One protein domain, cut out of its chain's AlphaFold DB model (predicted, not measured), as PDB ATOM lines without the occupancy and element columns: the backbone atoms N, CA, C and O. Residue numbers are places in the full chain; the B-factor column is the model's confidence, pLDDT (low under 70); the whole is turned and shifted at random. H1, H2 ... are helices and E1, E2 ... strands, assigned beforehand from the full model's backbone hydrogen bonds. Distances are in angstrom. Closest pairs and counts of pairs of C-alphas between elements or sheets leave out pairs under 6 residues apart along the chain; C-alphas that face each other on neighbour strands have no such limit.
ATOM      1  N   GLN A 358     -22.996  32.052   2.977       93.69
ATOM      2  CA  GLN A 358     -21.881  31.517   2.200       93.69
ATOM      3  C   GLN A 358     -20.664  31.291   3.098       93.69
ATOM      4  O   GLN A 358     -20.438  32.021   4.063       93.69
ATOM      5  N   TYR A 359     -19.863  30.268   2.797       94.38
ATOM      6  CA  TYR A 359     -18.645  30.001   3.554       94.38
ATOM      7  C   TYR A 359     -17.572  31.058   3.267       94.38
ATOM      8  O   TYR A 359     -17.162  31.231   2.122       94.38
ATOM      9  N   VAL A 360     -17.097  31.731   4.316       94.38
ATOM     10  CA  VAL A 360     -15.988  32.694   4.256       94.38
ATOM     11  C   VAL A 360     -15.039  32.383   5.421       94.38
ATOM     12  O   VAL A 360     -15.379  32.681   6.569       94.38
ATOM     13  N   PRO A 361     -13.886  31.729   5.179       91.62
ATOM     14  CA  PRO A 361     -13.011  31.236   6.243       91.62
ATOM     15  C   PRO A 361     -12.476  32.345   7.158       91.62
ATOM     16  O   PRO A 361     -12.256  32.096   8.343       91.62
ATOM     17  N   GLU A 362     -12.297  33.556   6.632       90.12
ATOM     18  CA  GLU A 362     -11.799  34.734   7.351       90.12
ATOM     19  C   GLU A 362     -12.798  35.290   8.376       90.12
ATOM     20  O   GLU A 362     -12.411  36.071   9.246       90.12
ATOM     21  N   LEU A 363     -14.074  34.899   8.278       91.12
ATOM     22  CA  LEU A 363     -15.151  35.339   9.171       91.12
ATOM     23  C   LEU A 363     -15.511  34.314  10.253       91.12
ATOM     24  O   LEU A 363     -16.398  34.576  11.067       91.12
ATOM     25  N   LEU A 364     -14.816  33.174  10.299       92.81
ATOM     26  CA  LEU A 364     -14.896  32.262  11.438       92.81
ATOM     27  C   LEU A 364     -14.244  32.908  12.668       92.81
ATOM     28  O   LEU A 364     -13.169  33.502  12.575       92.81
ATOM     29  N   LEU A 365     -14.879  32.768  13.830       92.50
ATOM     30  CA  LEU A 365     -14.384  33.326  15.092       92.50
ATOM     31  C   LEU A 365     -13.203  32.523  15.656       92.50
ATOM     32  O   LEU A 365     -12.366  33.052  16.386       92.50
ATOM     33  N   SER A 366     -13.146  31.230  15.346       94.75
ATOM     34  CA  SER A 366     -12.117  30.313  15.814       94.75
ATOM     35  C   SER A 366     -10.814  30.428  15.034       94.75
ATOM     36  O   SER A 366     -10.779  30.615  13.815       94.75
ATOM     37  N   THR A 367      -9.722  30.173  15.745       94.62
ATOM     38  CA  THR A 367      -8.402  29.953  15.148       94.62
ATOM     39  C   THR A 367      -8.158  28.461  14.944       94.62
ATOM     40  O   THR A 367      -8.772  27.622  15.608       94.62
ATOM     41  N   THR A 368      -7.260  28.105  14.023       94.12
ATOM     42  CA  THR A 368      -6.861  26.709  13.807       94.12
ATOM     43  C   THR A 368      -5.347  26.586  13.751       94.12
ATOM     44  O   THR A 368      -4.690  27.316  13.012       94.12
ATOM     45  N   ALA A 369      -4.797  25.635  14.503       95.06
ATOM     46  CA  ALA A 369      -3.380  25.288  14.487       95.06
ATOM     47  C   ALA A 369      -3.216  23.774  14.666       95.06
ATOM     48  O   ALA A 369      -3.812  23.184  15.563       95.06
ATOM     49  N   GLY A 370      -2.429  23.133  13.795       91.19
ATOM     50  CA  GLY A 370      -2.141  21.694  13.894       91.19
ATOM     51  C   GLY A 370      -3.376  20.785  13.838       91.19
ATOM     52  O   GLY A 370      -3.376  19.732  14.462       91.19
ATOM     53  N   GLY A 371      -4.440  21.199  13.139       93.00
ATOM     54  CA  GLY A 371      -5.710  20.460  13.082       93.00
ATOM     55  C   GLY A 371      -6.646  20.690  14.274       93.00
ATOM     56  O   GLY A 371      -7.767  20.192  14.261       93.00
ATOM     57  N   THR A 372      -6.234  21.483  15.264       97.12
ATOM     58  CA  THR A 372      -7.071  21.873  16.405       97.12
ATOM     59  C   THR A 372      -7.724  23.218  16.142       97.12
ATOM     60  O   THR A 372      -7.036  24.203  15.874       97.12
ATOM     61  N   THR A 373      -9.049  23.269  16.252       98.12
ATOM     62  CA  THR A 373      -9.833  24.506  16.268       98.12
ATOM     63  C   THR A 373      -9.985  24.994  17.701       98.12
ATOM     64  O   THR A 373     -10.392  24.216  18.558       98.12
ATOM     65  N   THR A 374      -9.726  26.276  17.947       97.88
ATOM     66  CA  THR A 374      -9.877  26.912  19.261       97.88
ATOM     67  C   THR A 374     -10.772  28.138  19.152       97.88
ATOM     68  O   THR A 374     -10.510  29.029  18.341       97.88
ATOM     69  N   LEU A 375     -11.799  28.203  19.996       97.31
ATOM     70  CA  LEU A 375     -12.736  29.317  20.099       97.31
ATOM     71  C   LEU A 375     -12.779  29.837  21.535       97.31
ATOM     72  O   LEU A 375     -12.901  29.050  22.475       97.31
ATOM     73  N   ARG A 376     -12.731  31.160  21.708       94.62
ATOM     74  CA  ARG A 376     -12.840  31.800  23.022       94.62
ATOM     75  C   ARG A 376     -14.218  32.419  23.200       94.62
ATOM     76  O   ARG A 376     -14.816  32.924  22.252       94.62
ATOM     77  N   ARG A 377     -14.696  32.445  24.442       92.38
ATOM     78  CA  ARG A 377     -15.977  33.060  24.810       92.38
ATOM     79  C   ARG A 377     -16.053  34.529  24.411       92.38
ATOM     80  O   ARG A 377     -17.067  34.940  23.860       92.38
ATOM     81  N   VAL A 378     -14.980  35.284  24.643       88.62
ATOM     82  CA  VAL A 378     -14.925  36.722  24.337       88.62
ATOM     83  C   VAL A 378     -15.185  37.020  22.856       88.62
ATOM     84  O   VAL A 378     -15.815  38.023  22.539       88.62
ATOM     85  N   ASP A 379     -14.771  36.128  21.951       88.62
ATOM     86  CA  ASP A 379     -14.981  36.304  20.510       88.62
ATOM     87  C   ASP A 379     -16.461  36.089  20.138       88.62
ATOM     88  O   ASP A 379     -17.011  36.806  19.303       88.62
ATOM     89  N   VAL A 380     -17.139  35.148  20.809       88.94
ATOM     90  CA  VAL A 380     -18.587  34.922  20.658       88.94
ATOM     91  C   VAL A 380     -19.391  36.084  21.243       88.94
ATOM     92  O   VAL A 380     -20.343  36.540  20.620       88.94
ATOM     93  N   GLU A 381     -19.008  36.584  22.419       85.31
ATOM     94  CA  GLU A 381     -19.676  37.717  23.076       85.31
ATOM     95  C   GLU A 381     -19.548  39.011  22.262       85.31
ATOM     96  O   GLU A 381     -20.505  39.782  22.181       85.31
ATOM     97  N   ALA A 382     -18.406  39.225  21.601       80.50
ATOM     98  CA  ALA A 382     -18.217  40.352  20.692       80.50
ATOM     99  C   ALA A 382     -19.151  40.284  19.467       80.50
ATOM    100  O   ALA A 382     -19.671  41.313  19.038       80.50
ATOM    101  N   LEU A 383     -19.393  39.085  18.919       82.31
ATOM    102  CA  LEU A 383     -20.360  38.882  17.834       82.31
ATOM    103  C   LEU A 383     -21.811  39.064  18.306       82.31
ATOM    104  O   LEU A 383     -22.639  39.567  17.548       82.31
ATOM    105  N   ASP A 384     -22.131  38.671  19.542       82.06
ATOM    106  CA  ASP A 384     -23.492  38.681  20.101       82.06
ATOM    107  C   ASP A 384     -23.968  40.081  20.539       82.06
ATOM    108  O   ASP A 384     -24.700  40.250  21.514       82.06
ATOM    109  N   THR A 385     -23.538  41.112  19.810       75.75
ATOM    110  CA  THR A 385     -23.955  42.504  19.981       75.75
ATOM    111  C   THR A 385     -24.624  42.973  18.680       75.75
ATOM    112  O   THR A 385     -23.917  43.358  17.750       75.75
ATOM    113  N   PRO A 386     -25.970  42.951  18.575       77.00
ATOM    114  CA  PRO A 386     -26.941  42.771  19.655       77.00
ATOM    115  C   PRO A 386     -27.145  41.301  20.085       77.00
ATOM    116  O   PRO A 386     -26.875  40.391  19.295       77.00
ATOM    117  N   PRO A 387     -27.677  41.067  21.305       78.56
ATOM    118  CA  PRO A 387     -27.907  39.722  21.833       78.56
ATOM    119  C   PRO A 387     -28.733  38.838  20.896       78.56
ATOM    120  O   PRO A 387     -29.764  39.266  20.372       78.56
ATOM    121  N   GLY A 388     -28.302  37.589  20.729       81.81
ATOM    122  CA  GLY A 388     -28.930  36.599  19.854       81.81
ATOM    123  C   GLY A 388     -28.340  36.526  18.441       81.81
ATOM    124  O   GLY A 388     -28.643  35.574  17.717       81.81
ATOM    125  N   ALA A 389     -27.476  37.466  18.043       85.44
ATOM    126  CA  ALA A 389     -26.810  37.449  16.740       85.44
ATOM    127  C   ALA A 389     -26.001  36.162  16.509       85.44
ATOM    128  O   ALA A 389     -26.074  35.575  15.426       85.44
ATOM    129  N   ALA A 390     -25.298  35.667  17.534       88.75
ATOM    130  CA  ALA A 390     -24.552  34.417  17.432       88.75
ATOM    131  C   ALA A 390     -25.497  33.219  17.244       88.75
ATOM    132  O   ALA A 390     -25.266  32.371  16.382       88.75
ATOM    133  N   ALA A 391     -26.596  33.156  17.999       89.56
ATOM    134  CA  ALA A 391     -27.556  32.060  17.879       89.56
ATOM    135  C   ALA A 391     -28.151  31.971  16.465       89.56
ATOM    136  O   ALA A 391     -28.196  30.886  15.883       89.56
ATOM    137  N   VAL A 392     -28.525  33.112  15.876       90.06
ATOM    138  CA  VAL A 392     -29.054  33.178  14.505       90.06
ATOM    139  C   VAL A 392     -28.004  32.770  13.469       90.06
ATOM    140  O   VAL A 392     -28.314  31.983  12.570       90.06
ATOM    141  N   LEU A 393     -26.766  33.266  13.591       91.69
ATOM    142  CA  LEU A 393     -25.689  32.966  12.644       91.69
ATOM    143  C   LEU A 393     -25.341  31.473  12.630       91.69
ATOM    144  O   LEU A 393     -25.248  30.856  11.569       91.69
ATOM    145  N   TYR A 394     -25.191  30.875  13.812       93.56
ATOM    146  CA  TYR A 394     -24.805  29.471  13.956       93.56
ATOM    147  C   TYR A 394     -25.991  28.501  13.895       93.56
ATOM    148  O   TYR A 394     -25.779  27.294  14.003       93.56
ATOM    149  N   GLY A 395     -27.227  28.982  13.722       92.00
ATOM    150  CA  GLY A 395     -28.420  28.131  13.704       92.00
ATOM    151  C   GLY A 395     -28.592  27.356  15.013       92.00
ATOM    152  O   GLY A 395     -28.730  26.133  15.000       92.00
ATOM    153  N   LEU A 396     -28.474  28.053  16.142       90.81
ATOM    154  CA  LEU A 396     -28.715  27.502  17.474       90.81
ATOM    155  C   LEU A 396     -30.192  27.670  17.864       90.81
ATOM    156  O   LEU A 396     -30.854  28.572  17.347       90.81
ATOM    157  N   PRO A 397     -30.714  26.837  18.785       82.62
ATOM    158  CA  PRO A 397     -32.065  27.013  19.304       82.62
ATOM    159  C   PRO A 397     -32.275  28.422  19.886       82.62
ATOM    160  O   PRO A 397     -31.361  28.957  20.521       82.62
ATOM    161  N   PRO A 398     -33.467  29.020  19.708       71.38
ATOM    162  CA  PRO A 398     -33.789  30.303  20.317       71.38
ATOM    163  C   PRO A 398     -33.845  30.184  21.847       71.38
ATOM    164  O   PRO A 398     -34.205  29.138  22.390       71.38
ATOM    165  N   GLY A 399     -33.526  31.274  22.546       67.88
ATOM    166  CA  GLY A 399     -33.584  31.351  24.007       67.88
ATOM    167  C   GLY A 399     -32.245  31.718  24.657       67.88
ATOM    168  O   GLY A 399     -31.297  32.099  23.967       67.88
ATOM    169  N   PRO A 400     -32.159  31.668  25.999       68.31
ATOM    170  CA  PRO A 400     -30.939  32.017  26.711       68.31
ATOM    171  C   PRO A 400     -29.804  31.037  26.374       68.31
ATOM    172  O   PRO A 400     -30.065  29.838  26.249       68.31
ATOM    173  N   PRO A 401     -28.542  31.508  26.331       73.81
ATOM    174  CA  PRO A 401     -27.396  30.659  26.041       73.81
ATOM    175  C   PRO A 401     -27.334  29.403  26.908       73.81
ATOM    176  O   PRO A 401     -27.381  29.478  28.145       73.81
ATOM    177  N   SER A 402     -27.196  28.243  26.266       79.12
ATOM    178  CA  SER A 402     -26.932  26.982  26.953       79.12
ATOM    179  C   SER A 402     -25.493  26.947  27.482       79.12
ATOM    180  O   SER A 402     -24.605  27.660  27.006       79.12
ATOM    181  N   ARG A 403     -25.226  26.103  28.489       81.00
ATOM    182  CA  ARG A 403     -23.871  25.962  29.062       81.00
ATOM    183  C   ARG A 403     -22.834  25.490  28.038       81.00
ATOM    184  O   ARG A 403     -21.664  25.831  28.163       81.00
ATOM    185  N   ASP A 404     -23.265  24.718  27.051       88.75
ATOM    186  CA  ASP A 404     -22.451  24.127  25.991       88.75
ATOM    187  C   ASP A 404     -22.446  24.949  24.689       88.75
ATOM    188  O   ASP A 404     -21.819  24.531  23.717       88.75
ATOM    189  N   GLN A 405     -23.083  26.130  24.646       92.25
ATOM    190  CA  GLN A 405     -23.155  26.961  23.435       92.25
ATOM    191  C   GLN A 405     -21.773  27.242  22.829       92.25
ATOM    192  O   GLN A 405     -21.606  27.143  21.616       92.25
ATOM    193  N   LEU A 406     -20.770  27.543  23.661       95.75
ATOM    194  CA  LEU A 406     -19.400  27.787  23.198       95.75
ATOM    195  C   LEU A 406     -18.824  26.564  22.464       95.75
ATOM    196  O   LEU A 406     -18.251  26.696  21.386       95.75
ATOM    197  N   ALA A 407     -19.027  25.370  23.021       96.75
ATOM    198  CA  ALA A 407     -18.558  24.116  22.444       96.75
ATOM    199  C   ALA A 407     -19.306  23.764  21.149       96.75
ATOM    200  O   ALA A 407     -18.683  23.337  20.178       96.75
ATOM    201  N   ARG A 408     -20.620  24.022  21.092       96.62
ATOM    202  CA  ARG A 408     -21.429  23.862  19.871       96.62
ATOM    203  C   ARG A 408     -20.952  24.764  18.741       96.62
ATOM    204  O   ARG A 408     -20.820  24.294  17.615       96.62
ATOM    205  N   ILE A 409     -20.676  26.036  19.031       97.12
ATOM    206  CA  ILE A 409     -20.156  26.974  18.029       97.12
ATOM    207  C   ILE A 409     -18.780  26.504  17.538       97.12
ATOM    208  O   ILE A 409     -18.572  26.404  16.331       97.12
ATOM    209  N   ALA A 410     -17.876  26.119  18.445       97.88
ATOM    210  CA  ALA A 410     -16.553  25.613  18.072       97.88
ATOM    211  C   ALA A 410     -16.628  24.349  17.194       97.88
ATOM    212  O   ALA A 410     -15.903  24.241  16.204       97.88
ATOM    213  N   ALA A 411     -17.529  23.416  17.519       97.94
ATOM    214  CA  ALA A 411     -17.767  22.201  16.740       97.94
ATOM    215  C   ALA A 411     -18.297  22.514  15.333       97.94
ATOM    216  O   ALA A 411     -17.779  21.985  14.346       97.94
ATOM    217  N   LYS A 412     -19.278  23.422  15.235       98.00
ATOM    218  CA  LYS A 412     -19.812  23.894  13.952       98.00
ATOM    219  C   LYS A 412     -18.729  24.545  13.098       98.00
ATOM    220  O   LYS A 412     -18.632  24.224  11.920       98.00
ATOM    221  N   GLU A 413     -17.883  25.404  13.667       97.69
ATOM    222  CA  GLU A 413     -16.795  26.047  12.917       97.69
ATOM    223  C   GLU A 413     -15.674  25.091  12.506       97.69
ATOM    224  O   GLU A 413     -15.105  25.234  11.422       97.69
ATOM    225  N   HIS A 414     -15.355  24.102  13.344       97.88
ATOM    226  CA  HIS A 414     -14.406  23.059  12.981       97.88
ATOM    227  C   HIS A 414     -14.902  22.291  11.751       97.88
ATOM    228  O   HIS A 414     -14.204  22.236  10.741       97.88
ATOM    229  N   ALA A 415     -16.137  21.787  11.786       96.56
ATOM    230  CA  ALA A 415     -16.723  21.067  10.661       96.56
ATOM    231  C   ALA A 415     -16.921  21.954   9.418       96.56
ATOM    232  O   ALA A 415     -16.583  21.532   8.314       96.56
ATOM    233  N   ALA A 416     -17.375  23.198   9.595       96.12
ATOM    234  CA  ALA A 416     -17.485  24.198   8.530       96.12
ATOM    235  C   ALA A 416     -16.173  24.357   7.758       96.12
ATOM    236  O   ALA A 416     -16.165  24.346   6.531       96.12
ATOM    237  N   ARG A 417     -15.043  24.425   8.474       95.25
ATOM    238  CA  ARG A 417     -13.711  24.532   7.871       95.25
ATOM    239  C   ARG A 417     -13.287  23.282   7.107       95.25
ATOM    240  O   ARG A 417     -12.621  23.390   6.084       95.25
ATOM    241  N   ARG A 418     -13.664  22.098   7.586       93.69
ATOM    242  CA  ARG A 418     -13.339  20.819   6.935       93.69
ATOM    243  C   ARG A 418     -14.182  20.567   5.684       93.69
ATOM    244  O   ARG A 418     -13.687  19.947   4.750       93.69
ATOM    245  N   LEU A 419     -15.427  21.043   5.676       92.56
ATOM    246  CA  LEU A 419     -16.400  20.824   4.600       92.56
ATOM    247  C   LEU A 419     -16.551  22.028   3.659       92.56
ATOM    248  O   LEU A 419     -17.259  21.923   2.664       92.56
ATOM    249  N   ALA A 420     -15.899  23.152   3.968       93.88
ATOM    250  CA  ALA A 420     -16.039  24.430   3.268       93.88
ATOM    251  C   ALA A 420     -17.503  24.906   3.156       93.88
ATOM    252  O   ALA A 420     -17.941  25.381   2.111       93.88
ATOM    253  N   VAL A 421     -18.259  24.787   4.253       94.94
ATOM    254  CA  VAL A 421     -19.657  25.242   4.350       94.94
ATOM    255  C   VAL A 421     -19.822  26.279   5.450       94.94
ATOM    256  O   VAL A 421     -19.068  26.293   6.417       94.94
ATOM    257  N   HIS A 422     -20.845  27.125   5.360       95.69
ATOM    258  CA  HIS A 422     -21.159  28.047   6.447       95.69
ATOM    259  C   HIS A 422     -21.584  27.282   7.718       95.69
ATOM    260  O   HIS A 422     -22.382  26.343   7.634       95.69
ATOM    261  N   PRO A 423     -21.111  27.671   8.918       96.19
ATOM    262  CA  PRO A 423     -21.361  26.920  10.153       96.19
ATOM    263  C   PRO A 423     -22.844  26.865  10.558       96.19
ATOM    264  O   PRO A 423     -23.262  25.942  11.255       96.19
ATOM    265  N   GLY A 424     -23.666  27.798  10.074       95.12
ATOM    266  CA  GLY A 424     -25.127  27.748  10.206       95.12
ATOM    267  C   GLY A 424     -25.807  26.590   9.455       95.12
ATOM    268  O   GLY A 424     -26.973  26.318   9.724       95.12
ATOM    269  N   HIS A 425     -25.102  25.905   8.547       94.69
ATOM    270  CA  HIS A 425     -25.572  24.688   7.866       94.69
ATOM    271  C   HIS A 425     -25.071  23.392   8.517       94.69
ATOM    272  O   HIS A 425     -25.455  22.304   8.096       94.69
ATOM    273  N   VAL A 426     -24.210  23.491   9.532       95.81
ATOM    274  CA  VAL A 426     -23.683  22.327  10.245       95.81
ATOM    275  C   VAL A 426     -24.614  21.971  11.395       95.81
ATOM    276  O   VAL A 426     -24.874  22.795  12.270       95.81
ATOM    277  N   GLU A 427     -25.069  20.730  11.454       95.00
ATOM    278  CA  GLU A 427     -25.748  20.153  12.610       95.00
ATOM    279  C   GLU A 427     -24.731  19.431  13.496       95.00
ATOM    280  O   GLU A 427     -23.857  18.730  12.994       95.00
ATOM    281  N   VAL A 428     -24.838  19.593  14.814       94.38
ATOM    282  CA  VAL A 428     -23.995  18.895  15.796       94.38
ATOM    283  C   VAL A 428     -24.919  18.149  16.743       94.38
ATOM    284  O   VAL A 428     -25.917  18.724  17.187       94.38
ATOM    285  N   ASP A 429     -24.601  16.889  17.035       92.56
ATOM    286  CA  ASP A 429     -25.383  16.075  17.969       92.56
ATOM    287  C   ASP A 429     -25.371  16.645  19.406       92.56
ATOM    288  O   ASP A 429     -24.728  17.655  19.726       92.56
ATOM    289  N   ASN A 430     -26.158  16.044  20.297       89.94
ATOM    290  CA  ASN A 430     -26.289  16.550  21.662       89.94
ATOM    291  C   ASN A 430     -25.033  16.285  22.497       89.94
ATOM    292  O   ASN A 430     -24.710  17.085  23.373       89.94
ATOM    293  N   GLU A 431     -24.321  15.202  22.192       91.94
ATOM    294  CA  GLU A 431     -23.113  14.743  22.872       91.94
ATOM    295  C   GLU A 431     -21.828  15.412  22.351       91.94
ATOM    296  O   GLU A 431     -20.750  15.148  22.888       91.94
ATOM    297  N   LEU A 432     -21.935  16.265  21.327       93.75
ATOM    298  CA  LEU A 432     -20.837  16.931  20.618       93.75
ATOM    299  C   LEU A 432     -19.803  15.953  20.038       93.75
ATOM    300  O   LEU A 432     -18.603  16.229  20.027       93.75
ATOM    301  N   ARG A 433     -20.253  14.783  19.576       94.44
ATOM    302  CA  ARG A 433     -19.399  13.708  19.044       94.44
ATOM    303  C   ARG A 433     -19.365  13.667  17.532       94.44
ATOM    304  O   ARG A 433     -18.402  13.140  16.979       94.44
ATOM    305  N   THR A 434     -20.386  14.192  16.874       94.50
ATOM    306  CA  THR A 434     -20.474  14.230  15.419       94.50
ATOM    307  C   THR A 434     -21.030  15.566  14.950       94.50
ATOM    308  O   THR A 434     -21.930  16.146  15.560       94.50
ATOM    309  N   ALA A 435     -20.470  16.059  13.850       95.31
ATOM    310  CA  ALA A 435     -21.027  17.146  13.064       95.31
ATOM    311  C   ALA A 435     -21.409  16.621  11.685       95.31
ATOM    312  O   ALA A 435     -20.677  15.821  11.102       95.31
ATOM    313  N   ARG A 436     -22.530  17.092  11.147       93.81
ATOM    314  CA  ARG A 436     -22.994  16.728   9.812       93.81
ATOM    315  C   ARG A 436     -23.510  17.932   9.046       93.81
ATOM    316  O   ARG A 436     -24.051  18.866   9.631       93.81
ATOM    317  N   THR A 437     -23.390  17.872   7.734       90.94
ATOM    318  CA  THR A 437     -24.089  18.763   6.812       90.94
ATOM    319  C   THR A 437     -25.122  17.928   6.069       90.94
ATOM    320  O   THR A 437     -24.748  16.970   5.386       90.94
ATOM    321  N   PRO A 438     -26.428  18.200   6.230       80.69
ATOM    322  CA  PRO A 438     -27.420  17.526   5.411       80.69
ATOM    323  C   PRO A 438     -27.218  17.933   3.945       80.69
ATOM    324  O   PRO A 438     -26.889  19.085   3.663       80.69
ATOM    325  N   ALA A 439     -27.420  16.992   3.017       71.81
ATOM    326  CA  ALA A 439     -27.542  17.341   1.604       71.81
ATOM    327  C   ALA A 439     -28.736  18.289   1.453       71.81
ATOM    328  O   ALA A 439     -29.839  17.954   1.900       71.81
ATOM    329  N   ASP A 440     -28.544  19.449   0.832       75.62
ATOM    330  CA  ASP A 440     -29.680  20.259   0.418       75.62
ATOM    331  C   ASP A 440     -30.259  19.700  -0.897       75.62
ATOM    332  O   ASP A 440     -29.521  19.179  -1.739       75.62
ATOM    333  N   PRO A 441     -31.580  19.804  -1.125       58.31
ATOM    334  CA  PRO A 441     -32.203  19.318  -2.357       58.31
ATOM    335  C   PRO A 441     -31.643  19.959  -3.637       58.31
ATOM    336  O   PRO A 441     -31.764  19.379  -4.712       58.31
ATOM    337  N   ALA A 442     -31.046  21.149  -3.523       70.50
ATOM    338  CA  ALA A 442     -30.432  21.871  -4.633       70.50
ATOM    339  C   ALA A 442     -28.979  21.439  -4.926       70.50
ATOM    340  O   ALA A 442     -28.436  21.835  -5.955       70.50
ATOM    341  N   GLY A 443     -28.356  20.613  -4.071       67.00
ATOM    342  CA  GLY A 443     -26.981  20.129  -4.243       67.00
ATOM    343  C   GLY A 443     -25.898  21.192  -4.027       67.00
ATOM    344  O   GLY A 443     -24.754  20.995  -4.435       67.00
ATOM    345  N   THR A 444     -26.247  22.320  -3.409       72.62
ATOM    346  CA  THR A 444     -25.352  23.448  -3.122       72.62
ATOM    347  C   THR A 444     -24.473  23.188  -1.899       72.62
ATOM    348  O   THR A 444     -23.384  23.750  -1.787       72.62
ATOM    349  N   ILE A 445     -24.937  22.349  -0.969       74.50
ATOM    350  CA  ILE A 445     -24.263  22.017   0.285       74.50
ATOM    351  C   ILE A 445     -23.811  20.554   0.212       74.50
ATOM    352  O   ILE A 445     -24.652  19.651   0.168       74.50
ATOM    353  N   PRO A 446     -22.494  20.276   0.218       75.44
ATOM    354  CA  PRO A 446     -22.006  18.907   0.194       75.44
ATOM    355  C   PRO A 446     -22.408  18.181   1.481       75.44
ATOM    356  O   PRO A 446     -22.215  18.694   2.586       75.44
ATOM    357  N   ALA A 447     -22.933  16.963   1.341       84.19
ATOM    358  CA  ALA A 447     -23.172  16.090   2.480       84.19
ATOM    359  C   ALA A 447     -21.843  15.597   3.053       84.19
ATOM    360  O   ALA A 447     -20.971  15.123   2.322       84.19
ATOM    361  N   GLY A 448     -21.698  15.674   4.369       87.19
ATOM    362  CA  GLY A 448     -20.500  15.221   5.058       87.19
ATOM    363  C   GLY A 448     -20.770  14.971   6.530       87.19
ATOM    364  O   GLY A 448     -21.604  15.640   7.134       87.19
ATOM    365  N   THR A 449     -20.042  14.017   7.105       91.56
ATOM    366  CA  THR A 449     -20.072  13.725   8.541       91.56
ATOM    367  C   THR A 449     -18.651  13.716   9.075       91.56
ATOM    368  O   THR A 449     -17.766  13.084   8.496       91.56
ATOM    369  N   ILE A 450     -18.431  14.416  10.184       93.25
ATOM    370  CA  ILE A 450     -17.134  14.551  10.840       93.25
ATOM    371  C   ILE A 450     -17.279  14.084  12.290       93.25
ATOM    372  O   ILE A 450     -18.056  14.683  13.039       93.25
ATOM    373  N   PRO A 451     -16.557  13.031  12.712       95.38
ATOM    374  CA  PRO A 451     -16.437  12.710  14.126       95.38
ATOM    375  C   PRO A 451     -15.635  13.808  14.829       95.38
ATOM    376  O   PRO A 451     -14.690  14.350  14.262       95.38
ATOM    377  N   LEU A 452     -15.970  14.104  16.080       97.06
ATOM    378  CA  LEU A 452     -15.374  15.177  16.868       97.06
ATOM    379  C   LEU A 452     -14.792  14.646  18.190       97.06
ATOM    380  O   LEU A 452     -15.321  13.711  18.810       97.06
ATOM    381  N   ASP A 453     -13.700  15.267  18.632       96.88
ATOM    382  CA  ASP A 453     -13.274  15.309  20.035       96.88
ATOM    383  C   ASP A 453     -13.360  16.767  20.502       96.88
ATOM    384  O   ASP A 453     -12.645  17.630  19.989       96.88
ATOM    385  N   VAL A 454     -14.285  17.050  21.423       97.44
ATOM    386  CA  VAL A 454     -14.608  18.405  21.885       97.44
ATOM    387  C   VAL A 454     -14.271  18.525  23.364       97.44
ATOM    388  O   VAL A 454     -14.775  17.766  24.191       97.44
ATOM    389  N   ARG A 455     -13.444  19.513  23.711       96.56
ATOM    390  CA  ARG A 455     -13.091  19.843  25.100       96.56
ATOM    391  C   ARG A 455     -13.336  21.315  25.340       96.56
ATOM    392  O   ARG A 455     -12.879  22.144  24.555       96.56
ATOM    393  N   TRP A 456     -14.032  21.650  26.416       96.69
ATOM    394  CA  TRP A 456     -14.333  23.037  26.739       96.69
ATOM    395  C   TRP A 456     -14.388  23.273  28.239       96.69
ATOM    396  O   TRP A 456     -14.656  22.368  29.030       96.69
ATOM    397  N   ASP A 457     -14.158  24.524  28.601       94.38
ATOM    398  CA  ASP A 457     -14.343  25.048  29.940       94.38
ATOM    399  C   ASP A 457     -15.248  26.288  29.893       94.38
ATOM    400  O   ASP A 457     -16.078  26.455  28.990       94.38
ATOM    401  N   ARG A 458     -15.147  27.144  30.914       91.06
ATOM    402  CA  ARG A 458     -15.918  28.378  30.962       91.06
ATOM    403  C   ARG A 458     -15.548  29.304  29.809       91.06
ATOM    404  O   ARG A 458     -16.464  29.877  29.242       91.06
ATOM    405  N   ASP A 459     -14.285  29.455  29.450       95.06
ATOM    406  CA  ASP A 459     -13.806  30.556  28.614       95.06
ATOM    407  C   ASP A 459     -13.320  30.102  27.234       95.06
ATOM    408  O   ASP A 459     -13.269  30.920  26.314       95.06
ATOM    409  N   THR A 460     -13.020  28.814  27.054       97.19
ATOM    410  CA  THR A 460     -12.467  28.273  25.806       97.19
ATOM    411  C   THR A 460     -13.112  26.944  25.412       97.19
ATOM    412  O   THR A 460     -13.444  26.120  26.262       97.19
ATOM    413  N   ALA A 461     -13.254  26.713  24.106       98.00
ATOM    414  CA  ALA A 461     -13.566  25.413  23.519       98.00
ATOM    415  C   ALA A 461     -12.522  25.034  22.462       98.00
ATOM    416  O   ALA A 461     -12.082  25.870  21.672       98.00
ATOM    417  N   THR A 462     -12.147  23.759  22.446       98.06
ATOM    418  CA  THR A 462     -11.192  23.161  21.511       98.06
ATOM    419  C   THR A 462     -11.809  21.944  20.839       98.06
ATOM    420  O   THR A 462     -12.521  21.171  21.486       98.06
ATOM    421  N   VAL A 463     -11.565  21.798  19.537       98.25
ATOM    422  CA  VAL A 463     -12.142  20.732  18.709       98.25
ATOM    423  C   VAL A 463     -11.096  20.168  17.756       98.25
ATOM    424  O   VAL A 463     -10.399  20.928  17.081       98.25
ATOM    425  N   THR A 464     -11.029  18.843  17.671       97.44
ATOM    426  CA  THR A 464     -10.250  18.089  16.676       97.44
ATOM    427  C   THR A 464     -11.119  17.020  16.009       97.44
ATOM    428  O   THR A 464     -12.158  16.639  16.556       97.44
ATOM    429  N   ASP A 465     -10.657  16.473  14.879       94.38
ATOM    430  CA  ASP A 465     -11.239  15.265  14.282       94.38
ATOM    431  C   ASP A 465     -11.224  14.118  15.324       94.38
ATOM    432  O   ASP A 465     -10.192  13.795  15.920       94.38
ATOM    433  N   GLY A 466     -12.381  13.506  15.565       88.00
ATOM    434  CA  GLY A 466     -12.545  12.341  16.431       88.00
ATOM    435  C   GLY A 466     -12.183  11.024  15.726       88.00
ATOM    436  O   GLY A 466     -12.014  10.983  14.505       88.00
ATOM    437  N   PRO A 467     -12.086   9.902  16.461       81.62
ATOM    438  CA  PRO A 467     -11.821   8.602  15.853       81.62
ATOM    439  C   PRO A 467     -12.964   8.189  14.910       81.62
ATOM    440  O   PRO A 467     -14.140   8.277  15.271       81.62
ATOM    441  N   LYS A 468     -12.614   7.702  13.709       69.69
ATOM    442  CA  LYS A 468     -13.573   7.294  12.656       69.69
ATOM    443  C   LYS A 468     -14.522   6.166  13.081       69.69
ATOM    444  O   LYS A 468     -15.600   6.040  12.516       69.69
ATOM    445  N   GLU A 469     -14.148   5.396  14.098       61.53
ATOM    446  CA  GLU A 469     -14.950   4.316  14.694       61.53
ATOM    447  C   GLU A 469     -16.261   4.812  15.338       61.53
ATOM    448  O   GLU A 469     -17.158   4.015  15.581       61.53
ATOM    449  N   LYS A 470     -16.413   6.126  15.573       54.50
ATOM    450  CA  LYS A 470     -17.638   6.749  16.114       54.50
ATOM    451  C   LYS A 470     -18.761   6.976  15.083       54.50
ATOM    452  O   LYS A 470     -19.767   7.578  15.436       54.50
ATOM    453  N   LEU A 471     -18.585   6.561  13.825       55.72
ATOM    454  CA  LEU A 471     -19.579   6.728  12.748       55.72
ATOM    455  C   LEU A 471     -20.533   5.523  12.585       55.72
ATOM    456  O   LEU A 471     -21.326   5.526  11.644       55.72
TER     457      LEU A 471
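This is residues 358 to 471 of the 472 residues of the protein "PKS_DH domain-containing protein" of Saccharothrix sp. ST-888 (UniProt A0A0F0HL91). A strongly twisted sheet of five strands curls round one long helix, H3, which fills the middle. The short helices H1 and H2 make a corner beside one end of H3, while the small last helix, H4, only grazes the sheet. The printed part has 114 residues with four named helices and five named strands, in the order E1 E2 H1 H2 H3 E3 E4 E5 H4. The sheet runs E1 E2 E5 E4 E3, all antiparallel, and the class is mixed, helices and strands. The whole is compact, with a radius of gyration of the C-alphas of 13.2 A, and spans 33 by 30 by 26 A.

Start at E1, residues 367 to 369, an edge strand that forms a hairpin with E2, residues 372 to 376; look for N 367 and O 374, 2.9 A apart. H1, residues 377 to 383, and H2, residues 389 to 394, only just touch, with 3 pairs of C-alphas within 8 A, and only at the corner; the closest C-alphas are those of Leu 383 and Ala 390, 6.1 A apart. H3, residues 405 to 419, is on one face of the sheet, giving two layers, a helix over a sheet. E3, residues 434 to 437, E4, residues 448 to 456, and E5, residues 460 to 465, form a meander, each strand the antiparallel neighbour of the one before. Find N 450 and O 435 at 2.8 A between E4 and E3, N 462 and O 455 at 2.8 A between E5 and E4, and N 373 and O 463 at 2.8 A between E2 and E5. The closest C-alphas of H3 and E5 are those of Ala 407 and Ala 461, 5.3 A apart. E4 bends by 53 degrees at residue 453; residues 448 to 451 pair with E3 and residues 452 to 456 with E5. H4, residues 468 to 471, only grazes the sheet. In H1, H2 and H3 every O i to N i+4 pair is within hydrogen-bond range; H4 is too short for such a pair.

Find C-alpha 367 at (-8.402, 29.953, 15.148), where E1 begins; E1 is 6.9 A long, E2 13.3 A, H1 10.1 A and H2 8.7 A. From C-alpha 405 at (-23.155, 26.961, 23.435), H3 runs 20.9 A. E3 is 10.4 A, E4 23.9 A, E5 17.4 A and H4 6.0 A, ending at C-alpha 471 at (-19.579, 6.728, 12.748).

The two C-alphas farthest apart, those of Pro 386 and Glu 469, are 40.6 A from each other. The printed part has no cut, and the link from H3 to E3 is long, with 14 residues. Look for low confidence, under 70, at residues 399 to 400, 441, 443 and 468 to 471.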